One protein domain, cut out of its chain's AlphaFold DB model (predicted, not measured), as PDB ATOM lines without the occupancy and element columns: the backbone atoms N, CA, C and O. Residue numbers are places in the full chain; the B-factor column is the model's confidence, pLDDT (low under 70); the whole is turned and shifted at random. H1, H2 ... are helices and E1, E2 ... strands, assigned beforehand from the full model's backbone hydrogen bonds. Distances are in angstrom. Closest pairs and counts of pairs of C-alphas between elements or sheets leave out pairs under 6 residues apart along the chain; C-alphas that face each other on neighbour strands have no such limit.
ATOM      1  N   MET A 258     110.740 176.972 265.661       95.25
ATOM      2  CA  MET A 258     112.167 176.733 265.400       95.25
ATOM      3  C   MET A 258     112.777 177.823 264.507       95.25
ATOM      4  O   MET A 258     113.923 178.213 264.695       95.25
ATOM      5  N   ILE A 259     112.004 178.360 263.551       94.44
ATOM      6  CA  ILE A 259     112.442 179.508 262.736       94.44
ATOM      7  C   ILE A 259     112.568 180.753 263.617       94.44
ATOM      8  O   ILE A 259     113.519 181.512 263.453       94.44
ATOM      9  N   ARG A 260     111.631 180.958 264.550       94.75
ATOM     10  CA  ARG A 260     111.703 182.056 265.520       94.75
ATOM     11  C   ARG A 260     112.953 181.936 266.396       94.75
ATOM     12  O   ARG A 260     113.753 182.860 266.401       94.75
ATOM     13  N   ALA A 261     113.191 180.773 267.000       96.06
ATOM     14  CA  ALA A 261     114.393 180.517 267.793       96.06
ATOM     15  C   ALA A 261     115.691 180.756 267.001       96.06
ATOM     16  O   ALA A 261     116.629 181.372 267.500       96.06
ATOM     17  N   ALA A 262     115.732 180.330 265.732       95.25
ATOM     18  CA  ALA A 262     116.863 180.599 264.850       95.25
ATOM     19  C   ALA A 262     117.090 182.104 264.640       95.25
ATOM     20  O   ALA A 262     118.225 182.567 264.674       95.25
ATOM     21  N   LYS A 263     116.017 182.871 264.417       92.69
ATOM     22  CA  LYS A 263     116.091 184.328 264.256       92.69
ATOM     23  C   LYS A 263     116.643 184.998 265.499       92.69
ATOM     24  O   LYS A 263     117.560 185.803 265.375       92.69
ATOM     25  N   ASP A 264     116.100 184.641 266.655       93.50
ATOM     26  CA  ASP A 264     116.468 185.236 267.934       93.50
ATOM     27  C   ASP A 264     117.941 184.945 268.249       93.50
ATOM     28  O   ASP A 264     118.700 185.862 268.561       93.50
ATOM     29  N   PHE A 265     118.387 183.700 268.041       95.50
ATOM     30  CA  PHE A 265     119.788 183.309 268.203       95.50
ATOM     31  C   PHE A 265     120.727 184.080 267.270       95.50
ATOM     32  O   PHE A 265     121.760 184.585 267.705       95.50
ATOM     33  N   ILE A 266     120.382 184.187 265.985       93.06
ATOM     34  CA  ILE A 266     121.219 184.892 265.011       93.06
ATOM     35  C   ILE A 266     121.304 186.381 265.324       93.06
ATOM     36  O   ILE A 266     122.397 186.944 265.270       93.06
ATOM     37  N   LEU A 267     120.169 187.005 265.643       90.19
ATOM     38  CA  LEU A 267     120.130 188.411 266.018       90.19
ATOM     39  C   LEU A 267     121.014 188.652 267.242       90.19
ATOM     40  O   LEU A 267     121.877 189.514 267.197       90.19
ATOM     41  N   ALA A 268     120.879 187.832 268.285       92.62
ATOM     42  CA  ALA A 268     121.669 187.981 269.502       92.62
ATOM     43  C   ALA A 268     123.174 187.736 269.289       92.62
ATOM     44  O   ALA A 268     124.002 188.446 269.858       92.62
ATOM     45  N   LYS A 269     123.543 186.721 268.495       93.56
ATOM     46  CA  LYS A 269     124.938 186.273 268.367       93.56
ATOM     47  C   LYS A 269     125.733 187.017 267.299       93.56
ATOM     48  O   LYS A 269     126.919 187.262 267.497       93.56
ATOM     49  N   TYR A 270     125.112 187.318 266.162       90.75
ATOM     50  CA  TYR A 270     125.811 187.787 264.964       90.75
ATOM     51  C   TYR A 270     125.490 189.231 264.582       90.75
ATOM     52  O   TYR A 270     126.246 189.821 263.817       90.75
ATOM     53  N   ILE A 271     124.382 189.790 265.074       87.50
ATOM     54  CA  ILE A 271     123.890 191.110 264.673       87.50
ATOM     55  C   ILE A 271     123.866 192.010 265.914       87.50
ATOM     56  O   ILE A 271     122.872 192.115 266.626       87.50
ATOM     57  N   HIS A 272     125.000 192.649 266.198       84.12
ATOM     58  CA  HIS A 272     125.157 193.491 267.391       84.12
ATOM     59  C   HIS A 272     124.354 194.799 267.325       84.12
ATOM     60  O   HIS A 272     124.033 195.378 268.361       84.12
ATOM     61  N   GLU A 273     124.000 195.250 266.121       85.88
ATOM     62  CA  GLU A 273     123.194 196.446 265.890       85.88
ATOM     63  C   GLU A 273     121.905 196.081 265.162       85.88
ATOM     64  O   GLU A 273     121.909 195.284 264.228       85.88
ATOM     65  N   SER A 274     120.782 196.679 265.568       81.56
ATOM     66  CA  SER A 274     119.504 196.425 264.900       81.56
ATOM     67  C   SER A 274     119.619 196.754 263.408       81.56
ATOM     68  O   SER A 274     119.920 197.900 263.061       81.56
ATOM     69  N   PRO A 275     119.363 195.790 262.507       81.31
ATOM     70  CA  PRO A 275     119.595 196.006 261.095       81.31
ATOM     71  C   PRO A 275     118.638 197.089 260.597       81.31
ATOM     72  O   PRO A 275     117.425 197.006 260.795       81.31
ATOM     73  N   VAL A 276     119.177 198.087 259.890       85.00
ATOM     74  CA  VAL A 276     118.406 199.223 259.335       85.00
ATOM     75  C   VAL A 276     117.245 198.747 258.453       85.00
ATOM     76  O   VAL A 276     116.243 199.440 258.273       85.00
ATOM     77  N   ARG A 277     117.370 197.545 257.878       84.06
ATOM     78  CA  ARG A 277     116.364 196.928 257.014       84.06
ATOM     79  C   ARG A 277     115.897 195.593 257.590       84.06
ATOM     80  O   ARG A 277     116.728 194.815 258.056       84.06
ATOM     81  N   PRO A 278     114.603 195.251 257.450       84.50
ATOM     82  CA  PRO A 278     114.095 193.963 257.896       84.50
ATOM     83  C   PRO A 278     114.826 192.794 257.228       84.50
ATOM     84  O   PRO A 278     114.929 192.731 255.997       84.50
ATOM     85  N   ILE A 279     115.262 191.844 258.049       84.88
ATOM     86  CA  ILE A 279     115.899 190.608 257.602       84.88
ATOM     87  C   ILE A 279     114.865 189.523 257.273       84.88
ATOM     88  O   ILE A 279     113.815 189.390 257.909       84.88
ATOM     89  N   GLY A 280     115.162 188.760 256.230       86.62
ATOM     90  CA  GLY A 280     114.453 187.583 255.751       86.62
ATOM     91  C   GLY A 280     115.367 186.357 255.784       86.62
ATOM     92  O   GLY A 280     116.590 186.471 255.767       86.62
ATOM     93  N   PHE A 281     114.756 185.175 255.863       89.62
ATOM     94  CA  PHE A 281     115.450 183.895 256.015       89.62
ATOM     95  C   PHE A 281     115.056 182.983 254.859       89.62
ATOM     96  O   PHE A 281     113.871 182.754 254.614       89.62
ATOM     97  N   SER A 282     116.043 182.487 254.114       89.56
ATOM     98  CA  SER A 282     115.829 181.580 252.983       89.56
ATOM     99  C   SER A 282     116.219 180.195 253.446       89.56
ATOM    100  O   SER A 282     117.395 179.833 253.434       89.56
ATOM    101  N   ILE A 283     115.215 179.435 253.863       92.38
ATOM    102  CA  ILE A 283     115.388 178.102 254.431       92.38
ATOM    103  C   ILE A 283     115.707 177.115 253.309       92.38
ATOM    104  O   ILE A 283     114.944 176.978 252.352       92.38
ATOM    105  N   ARG A 284     116.843 176.430 253.433       90.81
ATOM    106  CA  ARG A 284     117.303 175.374 252.522       90.81
ATOM    107  C   ARG A 284     116.960 173.991 253.045       90.81
ATOM    108  O   ARG A 284     116.516 173.142 252.276       90.81
ATOM    109  N   MET A 285     117.124 173.796 254.349       93.75
ATOM    110  CA  MET A 285     116.813 172.557 255.043       93.75
ATOM    111  C   MET A 285     116.100 172.887 256.347       93.75
ATOM    112  O   MET A 285     116.515 173.781 257.074       93.75
ATOM    113  N   ASN A 286     115.025 172.160 256.626       94.25
ATOM    114  CA  ASN A 286     114.328 172.169 257.902       94.25
ATOM    115  C   ASN A 286     113.940 170.720 258.178       94.25
ATOM    116  O   ASN A 286     112.972 170.218 257.599       94.25
ATOM    117  N   LYS A 287     114.769 170.033 258.961       95.88
ATOM    118  CA  LYS A 287     114.531 168.659 259.393       95.88
ATOM    119  C   LYS A 287     114.360 168.670 260.901       95.88
ATOM    120  O   LYS A 287     115.118 169.333 261.600       95.88
ATOM    121  N   SER A 288     113.394 167.922 261.401       96.06
ATOM    122  CA  SER A 288     113.222 167.724 262.832       96.06
ATOM    123  C   SER A 288     112.543 166.396 263.115       96.06
ATOM    124  O   SER A 288     111.848 165.839 262.261       96.06
ATOM    125  N   ASN A 289     112.755 165.891 264.323       95.69
ATOM    126  CA  ASN A 289     111.976 164.814 264.910       95.69
ATOM    127  C   ASN A 289     111.270 165.332 266.182       95.69
ATOM    128  O   ASN A 289     111.019 166.531 266.317       95.69
ATOM    129  N   MET A 290     110.894 164.436 267.098       94.81
ATOM    130  CA  MET A 290     110.200 164.829 268.330       94.81
ATOM    131  C   MET A 290     111.066 165.638 269.308       94.81
ATOM    132  O   MET A 290     110.500 166.441 270.047       94.81
ATOM    133  N   LYS A 291     112.392 165.441 269.307       97.94
ATOM    134  CA  LYS A 291     113.338 166.009 270.284       97.94
ATOM    135  C   LYS A 291     114.363 166.960 269.657       97.94
ATOM    136  O   LYS A 291     114.686 167.969 270.261       97.94
ATOM    137  N   TYR A 292     114.833 166.685 268.445       98.56
ATOM    138  CA  TYR A 292     115.919 167.412 267.790       98.56
ATOM    139  C   TYR A 292     115.515 168.002 266.443       98.56
ATOM    140  O   TYR A 292     114.594 167.527 265.771       98.56
ATOM    141  N   GLY A 293     116.226 169.049 266.040       97.94
ATOM    142  CA  GLY A 293     116.026 169.755 264.784       97.94
ATOM    143  C   GLY A 293     117.338 170.246 264.191       97.94
ATOM    144  O   GLY A 293     118.308 170.489 264.901       97.94
ATOM    145  N   ALA A 294     117.363 170.410 262.876       97.94
ATOM    146  CA  ALA A 294     118.445 171.054 262.153       97.94
ATOM    147  C   ALA A 294     117.860 171.996 261.094       97.94
ATOM    148  O   ALA A 294     116.996 171.613 260.291       97.94
ATOM    149  N   LEU A 295     118.344 173.237 261.086       97.50
ATOM    150  CA  LEU A 295     117.898 174.280 260.168       97.50
ATOM    151  C   LEU A 295     119.095 174.832 259.393       97.50
ATOM    152  O   LEU A 295     119.991 175.431 259.979       97.50
ATOM    153  N   GLU A 296     119.074 174.667 258.070       95.88
ATOM    154  CA  GLU A 296     120.026 175.302 257.155       95.88
ATOM    155  C   GLU A 296     119.343 176.472 256.445       95.88
ATOM    156  O   GLU A 296     118.296 176.296 255.804       95.88
ATOM    157  N   PHE A 297     119.921 177.667 256.513       94.25
ATOM    158  CA  PHE A 297     119.345 178.857 255.896       94.25
ATOM    159  C   PHE A 297     120.396 179.903 255.517       94.25
ATOM    160  O   PHE A 297     121.551 179.863 255.926       94.25
ATOM    161  N   THR A 298     119.970 180.866 254.704       92.00
ATOM    162  CA  THR A 298     120.741 182.079 254.399       92.00
ATOM    163  C   THR A 298     119.918 183.314 254.733       92.00
ATOM    164  O   THR A 298     118.702 183.310 254.526       92.00
ATOM    165  N   ILE A 299     120.572 184.379 255.188       89.50
ATOM    166  CA  ILE A 299     119.923 185.656 255.511       89.50
ATOM    167  C   ILE A 299     119.923 186.560 254.273       89.50
ATOM    168  O   ILE A 299     120.876 186.576 253.489       89.50
ATOM    169  N   PHE A 300     118.837 187.297 254.073       86.88
ATOM    170  CA  PHE A 300     118.687 188.292 253.012       86.88
ATOM    171  C   PHE A 300     117.881 189.492 253.523       86.88
ATOM    172  O   PHE A 300     117.175 189.383 254.521       86.88
ATOM    173  N   HIS A 301     117.954 190.647 252.868       83.25
ATOM    174  CA  HIS A 301     117.023 191.744 253.150       83.25
ATOM    175  C   HIS A 301     115.674 191.475 252.478       83.25
ATOM    176  O   HIS A 301     115.638 190.890 251.404       83.25
ATOM    177  N   LYS A 302     114.546 191.927 253.046       77.25
ATOM    178  CA  LYS A 302     113.198 191.689 252.466       77.25
ATOM    179  C   LYS A 302     113.018 192.090 250.989       77.25
ATOM    180  O   LYS A 302     112.057 191.643 250.371       77.25
ATOM    181  N   ASP A 303     113.891 192.927 250.436       79.38
ATOM    182  CA  ASP A 303     113.929 193.322 249.021       79.38
ATOM    183  C   ASP A 303     114.708 192.334 248.118       79.38
ATOM    184  O   ASP A 303     115.018 192.657 246.970       79.38
ATOM    185  N   ASP A 304     115.018 191.135 248.623       73.50
ATOM    186  CA  ASP A 304     115.853 190.102 247.995       73.50
ATOM    187  C   ASP A 304     117.299 190.554 247.706       73.50
ATOM    188  O   ASP A 304     118.025 189.892 246.952       73.50
ATOM    189  N   THR A 305     117.756 191.667 248.292       78.06
ATOM    190  CA  THR A 305     119.173 192.033 248.244       78.06
ATOM    191  C   THR A 305     119.968 191.194 249.242       78.06
ATOM    192  O   THR A 305     119.480 190.813 250.312       78.06
ATOM    193  N   HIS A 306     121.198 190.839 248.862       74.56
ATOM    194  CA  HIS A 306     122.091 190.110 249.756       74.56
ATOM    195  C   HIS A 306     122.358 190.952 251.002       74.56
ATOM    196  O   HIS A 306     122.583 192.155 250.893       74.56
ATOM    197  N   PHE A 307     122.328 190.307 252.164       72.62
ATOM    198  CA  PHE A 307     122.745 190.927 253.412       72.62
ATOM    199  C   PHE A 307     124.268 191.116 253.346       72.62
ATOM    200  O   PHE A 307     125.011 190.133 253.380       72.62
ATOM    201  N   VAL A 308     124.718 192.353 253.117       67.62
ATOM    202  CA  VAL A 308     126.142 192.713 253.014       67.62
ATOM    203  C   VAL A 308     126.547 193.435 254.292       67.62
ATOM    204  O   VAL A 308     126.783 194.637 254.292       67.62
ATOM    205  N   GLU A 309     126.584 192.702 255.399       69.06
ATOM    206  CA  GLU A 309     127.475 193.068 256.499       69.06
ATOM    207  C   GLU A 309     128.812 192.372 256.251       69.06
ATOM    208  O   GLU A 309     128.839 191.211 255.819       69.06
ATOM    209  N   GLU A 310     129.917 193.086 256.486       65.12
ATOM    210  CA  GLU A 310     131.279 192.664 256.119       65.12
ATOM    211  C   GLU A 310     131.622 191.245 256.609       65.12
ATOM    212  O   GLU A 310     132.374 190.534 255.944       65.12
ATOM    213  N   ASN A 311     130.976 190.787 257.687       60.25
ATOM    214  CA  ASN A 311     131.222 189.489 258.316       60.25
ATOM    215  C   ASN A 311     130.166 188.401 258.034       60.25
ATOM    216  O   ASN A 311     130.394 187.244 258.375       60.25
ATOM    217  N   LEU A 312     129.024 188.722 257.408       71.94
ATOM    218  CA  LEU A 312     127.913 187.770 257.191       71.94
ATOM    219  C   LEU A 312     127.603 187.503 255.712       71.94
ATOM    220  O   LEU A 312     126.704 186.724 255.371       71.94
ATOM    221  N   THR A 313     128.346 188.141 254.807       62.66
ATOM    222  CA  THR A 313     128.067 188.057 253.375       62.66
ATOM    223  C   THR A 313     128.353 186.641 252.850       62.66
ATOM    224  O   THR A 313     129.497 186.201 252.803       62.66
ATOM    225  N   ASN A 314     127.311 185.958 252.357       66.38
ATOM    226  CA  ASN A 314     127.326 184.573 251.839       66.38
ATOM    227  C   ASN A 314     127.446 183.453 252.881       66.38
ATOM    228  O   ASN A 314     127.652 182.300 252.498       66.38
ATOM    229  N   THR A 315     127.253 183.751 254.160       81.25
ATOM    230  CA  THR A 315     127.272 182.723 255.196       81.25
ATOM    231  C   THR A 315     126.035 181.826 255.082       81.25
ATOM    232  O   THR A 315     124.892 182.294 255.062       81.25
ATOM    233  N   VAL A 316     126.267 180.517 254.969       90.50
ATOM    234  CA  VAL A 316     125.226 179.504 255.162       90.50
ATOM    235  C   VAL A 316     125.203 179.172 256.645       90.50
ATOM    236  O   VAL A 316     126.200 178.702 257.191       90.50
ATOM    237  N   PHE A 317     124.072 179.440 257.285       93.69
ATOM    238  CA  PHE A 317     123.849 179.095 258.680       93.69
ATOM    239  C   PHE A 317     123.329 177.674 258.754       93.69
ATOM    240  O   PHE A 317     122.413 177.314 258.009       93.69
ATOM    241  N   LEU A 318     123.898 176.889 259.659       96.06
ATOM    242  CA  LEU A 318     123.403 175.569 260.006       96.06
ATOM    243  C   LEU A 318     123.331 175.481 261.525       96.06
ATOM    244  O   LEU A 318     124.353 175.426 262.199       96.06
ATOM    245  N   LEU A 319     122.116 175.494 262.056       97.38
ATOM    246  CA  LEU A 319     121.867 175.448 263.493       97.38
ATOM    247  C   LEU A 319     121.244 174.104 263.864       97.38
ATOM    248  O   LEU A 319     120.353 173.620 263.157       97.38
ATOM    249  N   CYS A 320     121.708 173.521 264.964       97.94
ATOM    250  CA  CYS A 320     121.130 172.333 265.582       97.94
ATOM    251  C   CYS A 320     120.312 172.756 266.796       97.94
ATOM    252  O   CYS A 320     120.744 173.611 267.569       97.94
ATOM    253  N   PHE A 321     119.146 172.144 266.966       98.50
ATOM    254  CA  PHE A 321     118.190 172.498 268.001       98.50
ATOM    255  C   PHE A 321     117.794 171.290 268.835       98.50
ATOM    256  O   PHE A 321     117.679 170.181 268.309       98.50
ATOM    257  N   GLU A 322     117.482 171.548 270.098       98.31
ATOM    258  CA  GLU A 322     116.737 170.655 270.977       98.31
ATOM    259  C   GLU A 322     115.384 171.284 271.309       98.31
ATOM    260  O   GLU A 322     115.245 172.503 271.427       98.31
ATOM    261  N   LYS A 323     114.358 170.446 271.396       98.19
ATOM    262  CA  LYS A 323     113.012 170.847 271.766       98.19
ATOM    263  C   LYS A 323     112.865 170.743 273.281       98.19
ATOM    264  O   LYS A 323     112.852 169.640 273.824       98.19
ATOM    265  N   THR A 324     112.720 171.885 273.936       97.56
ATOM    266  CA  THR A 324     112.473 172.010 275.375       97.56
ATOM    267  C   THR A 324     110.976 172.197 275.648       97.56
ATOM    268  O   THR A 324     110.146 172.155 274.733       97.56
ATOM    269  N   GLN A 325     110.599 172.356 276.920       96.56
ATOM    270  CA  GLN A 325     109.212 172.670 277.289       96.56
ATOM    271  C   GLN A 325     108.800 174.068 276.797       96.56
ATOM    272  O   GLN A 325     107.652 174.257 276.392       96.56
ATOM    273  N   ASP A 326     109.755 175.000 276.757       95.88
ATOM    274  CA  ASP A 326     109.543 176.404 276.396       95.88
ATOM    275  C   ASP A 326     109.676 176.677 274.890       95.88
ATOM    276  O   ASP A 326     109.254 177.725 274.394       95.88
ATOM    277  N   GLY A 327     110.213 175.726 274.118       96.69
ATOM    278  CA  GLY A 327     110.275 175.846 272.669       96.69
ATOM    279  C   GLY A 327     111.422 175.077 272.035       96.69
ATOM    280  O   GLY A 327     111.644 173.907 272.316       96.69
ATOM    281  N   TRP A 328     112.086 175.723 271.082       98.19
ATOM    282  CA  TRP A 328     113.284 175.195 270.439       98.19
ATOM    283  C   TRP A 328     114.473 176.031 270.886       98.19
ATOM    284  O   TRP A 328     114.424 177.254 270.785       98.19
ATOM    285  N   GLU A 329     115.542 175.376 271.312       97.94
ATOM    286  CA  GLU A 329     116.780 176.021 271.743       97.94
ATOM    287  C   GLU A 329     117.931 175.576 270.854       97.94
ATOM    288  O   GLU A 329     117.994 174.421 270.437       97.94
ATOM    289  N   VAL A 330     118.833 176.503 270.525       97.94
ATOM    290  CA  VAL A 330     120.018 176.195 269.719       97.94
ATOM    291  C   VAL A 330     121.054 175.524 270.613       97.94
ATOM    292  O   VAL A 330     121.620 176.168 271.491       97.94
ATOM    293  N   ILE A 331     121.329 174.248 270.355       97.62
ATOM    294  CA  ILE A 331     122.325 173.460 271.096       97.62
ATOM    295  C   ILE A 331     123.700 173.479 270.430       97.62
ATOM    296  O   ILE A 331     124.716 173.287 271.089       97.62
ATOM    297  N   ASN A 332     123.754 173.704 269.114       96.88
ATOM    298  CA  ASN A 332     125.016 173.782 268.392       96.88
ATOM    299  C   ASN A 332     124.894 174.663 267.147       96.88
ATOM    300  O   ASN A 332     123.852 174.707 266.487       96.88
ATOM    301  N   ASP A 333     125.983 175.343 266.817       95.62
ATOM    302  CA  ASP A 333     126.082 176.277 265.706       95.62
ATOM    303  C   ASP A 333     127.201 175.840 264.764       95.62
ATOM    304  O   ASP A 333     128.388 175.975 265.055       95.62
ATOM    305  N   LEU A 334     126.789 175.303 263.620       94.50
ATOM    306  CA  LEU A 334     127.652 174.726 262.596       94.50
ATOM    307  C   LEU A 334     127.957 175.731 261.469       94.50
ATOM    308  O   LEU A 334     128.379 175.355 260.373       94.50
ATOM    309  N   THR A 335     127.703 177.017 261.702       91.56
ATOM    310  CA  THR A 335     127.883 178.089 260.720       91.56
ATOM    311  C   THR A 335     129.366 178.319 260.392       91.56
ATOM    312  O   THR A 335     130.209 178.381 261.282       91.56
ATOM    313  N   GLY A 336     129.700 178.494 259.105       78.88
ATOM    314  CA  GLY A 336     131.050 178.910 258.671       78.88
ATOM    315  C   GLY A 336     132.124 177.811 258.675       78.88
ATOM    316  O   GLY A 336     133.318 178.101 258.669       78.88
ATOM    317  N   ALA A 337     131.719 176.544 258.661       66.81
ATOM    318  CA  ALA A 337     132.593 175.375 258.765       66.81
ATOM    319  C   ALA A 337     133.355 174.970 257.483       66.81
ATOM    320  O   ALA A 337     133.885 173.861 257.399       66.81
ATOM    321  N   ASP A 338     133.440 175.836 256.472       65.25
ATOM    322  CA  ASP A 338     133.957 175.469 255.144       65.25
ATOM    323  C   ASP A 338     135.435 175.017 255.154       65.25
ATOM    324  O   ASP A 338     135.895 174.351 254.226       65.25
ATOM    325  N   THR A 339     136.181 175.336 256.219       70.44
ATOM    326  CA  THR A 339     137.548 174.854 256.461       70.44
ATOM    327  C   THR A 339     137.757 174.489 257.935       70.44
ATOM    328  O   THR A 339     138.468 175.188 258.660       70.44
ATOM    329  N   LEU A 340     137.123 173.417 258.410       83.31
ATOM    330  CA  LEU A 340     137.409 172.891 259.747       83.31
ATOM    331  C   LEU A 340     138.608 171.939 259.722       83.31
ATOM    332  O   LEU A 340     138.670 171.004 258.922       83.31
ATOM    333  N   ASP A 341     139.559 172.170 260.625       90.00
ATOM    334  CA  ASP A 341     140.570 171.172 260.953       90.00
ATOM    335  C   ASP A 341     139.957 170.024 261.781       90.00
ATOM    336  O   ASP A 341     138.829 170.103 262.281       90.00
ATOM    337  N   LYS A 342     140.713 168.931 261.931       91.56
ATOM    338  CA  LYS A 342     140.252 167.740 262.656       91.56
ATOM    339  C   LYS A 342     139.910 168.018 264.123       91.56
ATOM    340  O   LYS A 342     138.991 167.394 264.643       91.56
ATOM    341  N   GLN A 343     140.629 168.924 264.790       92.75
ATOM    342  CA  GLN A 343     140.393 169.225 266.204       92.75
ATOM    343  C   GLN A 343     139.066 169.961 266.381       92.75
ATOM    344  O   GLN A 343     138.272 169.588 267.238       92.75
ATOM    345  N   LYS A 344     138.777 170.945 265.525       91.38
ATOM    346  CA  LYS A 344     137.496 171.657 265.536       91.38
ATOM    347  C   LYS A 344     136.325 170.745 265.200       91.38
ATOM    348  O   LYS A 344     135.301 170.832 265.865       91.38
ATOM    349  N   LEU A 345     136.477 169.853 264.215       93.00
ATOM    350  CA  LEU A 345     135.448 168.850 263.910       93.00
ATOM    351  C   LEU A 345     135.158 167.952 265.115       93.00
ATOM    352  O   LEU A 345     133.993 167.693 265.400       93.00
ATOM    353  N   LEU A 346     136.194 167.520 265.839       94.12
ATOM    354  CA  LEU A 346     136.035 166.701 267.039       94.12
ATOM    355  C   LEU A 346     135.334 167.463 268.168       94.12
ATOM    356  O   LEU A 346     134.431 166.917 268.790       94.12
ATOM    357  N   ILE A 347     135.695 168.730 268.396       94.31
ATOM    358  CA  ILE A 347     135.026 169.590 269.386       94.31
ATOM    359  C   ILE A 347     133.541 169.737 269.048       94.31
ATOM    360  O   ILE A 347     132.700 169.544 269.918       94.31
ATOM    361  N   ILE A 348     133.220 170.023 267.785       94.25
ATOM    362  CA  ILE A 348     131.838 170.190 267.317       94.25
ATOM    363  C   ILE A 348     131.044 168.889 267.444       94.25
ATOM    364  O   ILE A 348     129.887 168.912 267.855       94.25
ATOM    365  N   LYS A 349     131.648 167.754 267.079       95.19
ATOM    366  CA  LYS A 349     131.000 166.449 267.198       95.19
ATOM    367  C   LYS A 349     130.707 166.118 268.660       95.19
ATOM    368  O   LYS A 349     129.596 165.717 268.974       95.19
ATOM    369  N   ASN A 350     131.677 166.347 269.542       95.56
ATOM    370  CA  ASN A 350     131.547 166.071 270.971       95.56
ATOM    371  C   ASN A 350     130.639 167.069 271.703       95.56
ATOM    372  O   ASN A 350     130.231 166.796 272.826       95.56
ATOM    373  N   SER A 351     130.342 168.225 271.104       96.00
ATOM    374  CA  SER A 351     129.385 169.183 271.658       96.00
ATOM    375  C   SER A 351     127.938 168.895 271.250       96.00
ATOM    376  O   SER A 351     127.034 169.568 271.738       96.00
ATOM    377  N   LEU A 352     127.693 167.942 270.344       97.00
ATOM    378  CA  LEU A 352     126.345 167.434 270.099       97.00
ATOM    379  C   LEU A 352     125.965 166.430 271.203       97.00
ATOM    380  O   LEU A 352     126.827 165.667 271.639       97.00
ATOM    381  N   PRO A 353     124.690 166.393 271.634       97.69
ATOM    382  CA  PRO A 353     124.191 165.326 272.496       97.69
ATOM    383  C   PRO A 353     124.486 163.946 271.903       97.69
ATOM    384  O   PRO A 353     124.406 163.763 270.688       97.69
ATOM    385  N   GLU A 354     124.793 162.970 272.758       96.81
ATOM    386  CA  GLU A 354     125.141 161.608 272.328       96.81
ATOM    387  C   GLU A 354     124.009 160.939 271.525       96.81
ATOM    388  O   GLU A 354     124.261 160.193 270.582       96.81
ATOM    389  N   ASP A 355     122.754 161.265 271.843       97.50
ATOM    390  CA  ASP A 355     121.554 160.796 271.151       97.50
ATOM    391  C   ASP A 355     121.105 161.706 269.991       97.50
ATOM    392  O   ASP A 355     120.014 161.512 269.442       97.50
ATOM    393  N   PHE A 356     121.914 162.692 269.583       98.06
ATOM    394  CA  PHE A 356     121.586 163.562 268.456       98.06
ATOM    395  C   PHE A 356     121.635 162.780 267.126       98.06
ATOM    396  O   PHE A 356     122.686 162.273 266.725       98.06
ATOM    397  N   PRO A 357     120.526 162.710 266.373       97.56
ATOM    398  CA  PRO A 357     120.456 161.900 265.165       97.56
ATOM    399  C   PRO A 357     121.132 162.615 263.983       97.56
ATOM    400  O   PRO A 357     120.654 163.630 263.470       97.56
ATOM    401  N   LEU A 358     122.265 162.067 263.534       96.62
ATOM    402  CA  LEU A 358     123.103 162.672 262.488       96.62
ATOM    403  C   LEU A 358     122.404 162.801 261.123       96.62
ATOM    404  O   LEU A 358     122.799 163.639 260.316       96.62
ATOM    405  N   ASP A 359     121.337 162.044 260.857       96.75
ATOM    406  CA  ASP A 359     120.548 162.131 259.618       96.75
ATOM    407  C   ASP A 359     119.741 163.442 259.489       96.75
ATOM    408  O   ASP A 359     119.308 163.815 258.384       96.75
ATOM    409  N   LEU A 360     119.592 164.191 260.589       97.00
ATOM    410  CA  LEU A 360     119.093 165.566 260.573       97.00
ATOM    411  C   LEU A 360     120.090 166.535 259.929       97.00
ATOM    412  O   LEU A 360     119.669 167.568 259.409       97.00
ATOM    413  N   LEU A 361     121.383 166.213 259.892       96.88
ATOM    414  CA  LEU A 361     122.391 167.066 259.270       96.88
ATOM    415  C   LEU A 361     122.380 166.940 257.731       96.88
ATOM    416  O   LEU A 361     121.811 165.997 257.157       96.88
ATOM    417  N   PRO A 362     122.976 167.906 257.009       95.06
ATOM    418  CA  PRO A 362     123.274 167.745 255.591       95.06
ATOM    419  C   PRO A 362     124.307 166.631 255.377       95.06
ATOM    420  O   PRO A 362     125.225 166.479 256.178       95.06
ATOM    421  N   THR A 363     124.228 165.911 254.253       93.88
ATOM    422  CA  THR A 363     125.142 164.794 253.930       93.88
ATOM    423  C   THR A 363     126.620 165.173 254.043       93.88
ATOM    424  O   THR A 363     127.403 164.394 254.562       93.88
ATOM    425  N   ALA A 364     126.988 166.399 253.658       92.00
ATOM    426  CA  ALA A 364     128.367 166.875 253.765       92.00
ATOM    427  C   ALA A 364     128.919 166.846 255.205       92.00
ATOM    428  O   ALA A 364     130.102 166.595 255.394       92.00
ATOM    429  N   TRP A 365     128.077 167.087 256.214       94.00
ATOM    430  CA  TRP A 365     128.476 167.009 257.622       94.00
ATOM    431  C   TRP A 365     128.593 165.573 258.118       94.00
ATOM    432  O   TRP A 365     129.522 165.261 258.856       94.00
ATOM    433  N   ILE A 366     127.682 164.706 257.672       95.19
ATOM    434  CA  ILE A 366     127.724 163.272 257.973       95.19
ATOM    435  C   ILE A 366     129.039 162.684 257.441       95.19
ATOM    436  O   ILE A 366     129.807 162.116 258.211       95.19
ATOM    437  N   ASP A 367     129.374 162.959 256.176       93.81
ATOM    438  CA  ASP A 367     130.615 162.497 255.543       93.81
ATOM    439  C   ASP A 367     131.875 162.988 256.292       93.81
ATOM    440  O   ASP A 367     132.870 162.262 256.408       93.81
ATOM    441  N   LEU A 368     131.856 164.225 256.812       93.12
ATOM    442  CA  LEU A 368     132.959 164.786 257.602       93.12
ATOM    443  C   LEU A 368     133.131 164.064 258.944       93.12
ATOM    444  O   LEU A 368     134.265 163.779 259.335       93.12
ATOM    445  N   PHE A 369     132.036 163.753 259.641       94.69
ATOM    446  CA  PHE A 369     132.083 163.011 260.902       94.69
ATOM    447  C   PHE A 369     132.490 161.550 260.706       94.69
ATOM    448  O   PHE A 369     133.310 161.057 261.479       94.69
ATOM    449  N   ASP A 370     132.023 160.896 259.645       94.44
ATOM    450  CA  ASP A 370     132.431 159.529 259.308       94.44
ATOM    451  C   ASP A 370     133.932 159.462 258.993       94.44
ATOM    452  O   ASP A 370     134.652 158.572 259.453       94.44
ATOM    453  N   THR A 371     134.444 160.449 258.247       93.00
ATOM    454  CA  THR A 371     135.880 160.563 257.946       93.00
ATOM    455  C   THR A 371     136.707 160.777 259.218       93.00
ATOM    456  O   THR A 371     137.818 160.249 259.342       93.00
ATOM    457  N   LEU A 372     136.187 161.559 260.170       94.00
ATOM    458  CA  LEU A 372     136.839 161.787 261.456       94.00
ATOM    459  C   LEU A 372     136.960 160.476 262.247       94.00
ATOM    460  O   LEU A 372     138.066 160.155 262.689       94.00
ATOM    461  N   ASP A 373     135.886 159.691 262.339       93.50
ATOM    462  CA  ASP A 373     135.859 158.410 263.060       93.50
ATOM    463  C   ASP A 373     136.807 157.378 262.462       93.50
ATOM    464  O   ASP A 373     137.558 156.718 263.186       93.50
ATOM    465  N   GLN A 374     136.846 157.278 261.133       92.56
ATOM    466  CA  GLN A 374     137.805 156.418 260.434       92.56
ATOM    467  C   GLN A 374     139.251 156.812 260.747       92.56
ATOM    468  O   GLN A 374     140.129 155.959 260.846       92.56
ATOM    469  N   SER A 375     139.516 158.107 260.938       90.56
ATOM    470  CA  SER A 375     140.859 158.584 261.268       90.56
ATOM    471  C   SER A 375     141.270 158.354 262.724       90.56
ATOM    472  O   SER A 375     142.466 158.348 263.000       90.56
ATOM    473  N   ILE A 376     140.305 158.170 263.631       90.00
ATOM    474  CA  ILE A 376     140.542 157.854 265.049       90.00
ATOM    475  C   ILE A 376     140.682 156.339 265.246       90.00
ATOM    476  O   ILE A 376     141.522 155.891 266.018       90.00
TER     477      ILE A 376
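This is residues 258 to 376 of the 391 residues of an uncharacterized protein of Sulfurovum lithotrophicum (UniProt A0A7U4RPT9). A strongly twisted sheet of four strands, E1 to E4, curls round one helix, H1, and a separate pair of helices, H2 and H3, packs together off the sheet towards the end of the printed part. Look for 119 residues with three named helices and four named strands, in the order H1 E1 E2 E3 E4 H2 H3. The sheet runs E1 E2 E3 E4, antiparallel throughout, and the class is mixed, helices and strands. The whole is compact, with a radius of gyration of the C-alphas of 15.0 A and spans of 47 by 35 by 22 A.

Begin with the sheet: E1, residues 279 to 288, E2, residues 292 to 301, E3, residues 317 to 323, and E4, residues 328 to 333, form a meander, each strand the antiparallel neighbour of the one before. In the hairpin of E1 and E2, N 280 and O 300 are within hydrogen-bond range at 2.7 A; E1 bends by 72 degrees at residue 284. In the hairpin of E2 and E3, look at N 321 and O 293, 2.8 A apart, and in that of E3 and E4 at N 322 and O 329, 2.9 A apart. From edge to edge the strands' lines turn by 86 degrees. H1, residues 258 to 270, is on the sheet and makes two layers with it, a helix on one face; its closest C-alphas to E4 are those of Met 258 and Trp 328, 5.4 A apart. H1 and E1 are near each other, with 10 pairs of C-alphas within 10 A. Farther out, H2, residues 342 to 350, and H3, residues 363 to 376, are not on the sheet. They touch, H3 with residues 368 to 372 alone; the closest C-alphas are those of Lys 342 and Leu 372, 7.0 A apart, and their lines are only just about perpendicular at 72 degrees. H1 is apart from both. In H1, H2 and H3 every O i to N i+4 pair is within hydrogen-bond range.

Find C-alpha 279 at (115.899, 190.608, 257.602), where E1 begins its 23.6 A; E2 is 28.4 A long, E3 18.9 A and E4 13.7 A. H1 starts at C-alpha 258, (112.167, 176.733, 265.400), and is 17.6 A long. H2 is 12.2 A long, and H3 runs 20.2 A to C-alpha 376 at (140.542, 157.854, 265.049).

The two C-alphas farthest apart are those of Val 276 and Ile 376, 47.3 A. The printed part has no cut. Two links are long: residues 302 to 316 and 351 to 362. The mean pLDDT of the printed part is 90.1; look for values under 70 at residues 308 to 311, 313 to 314 and 337 to 338.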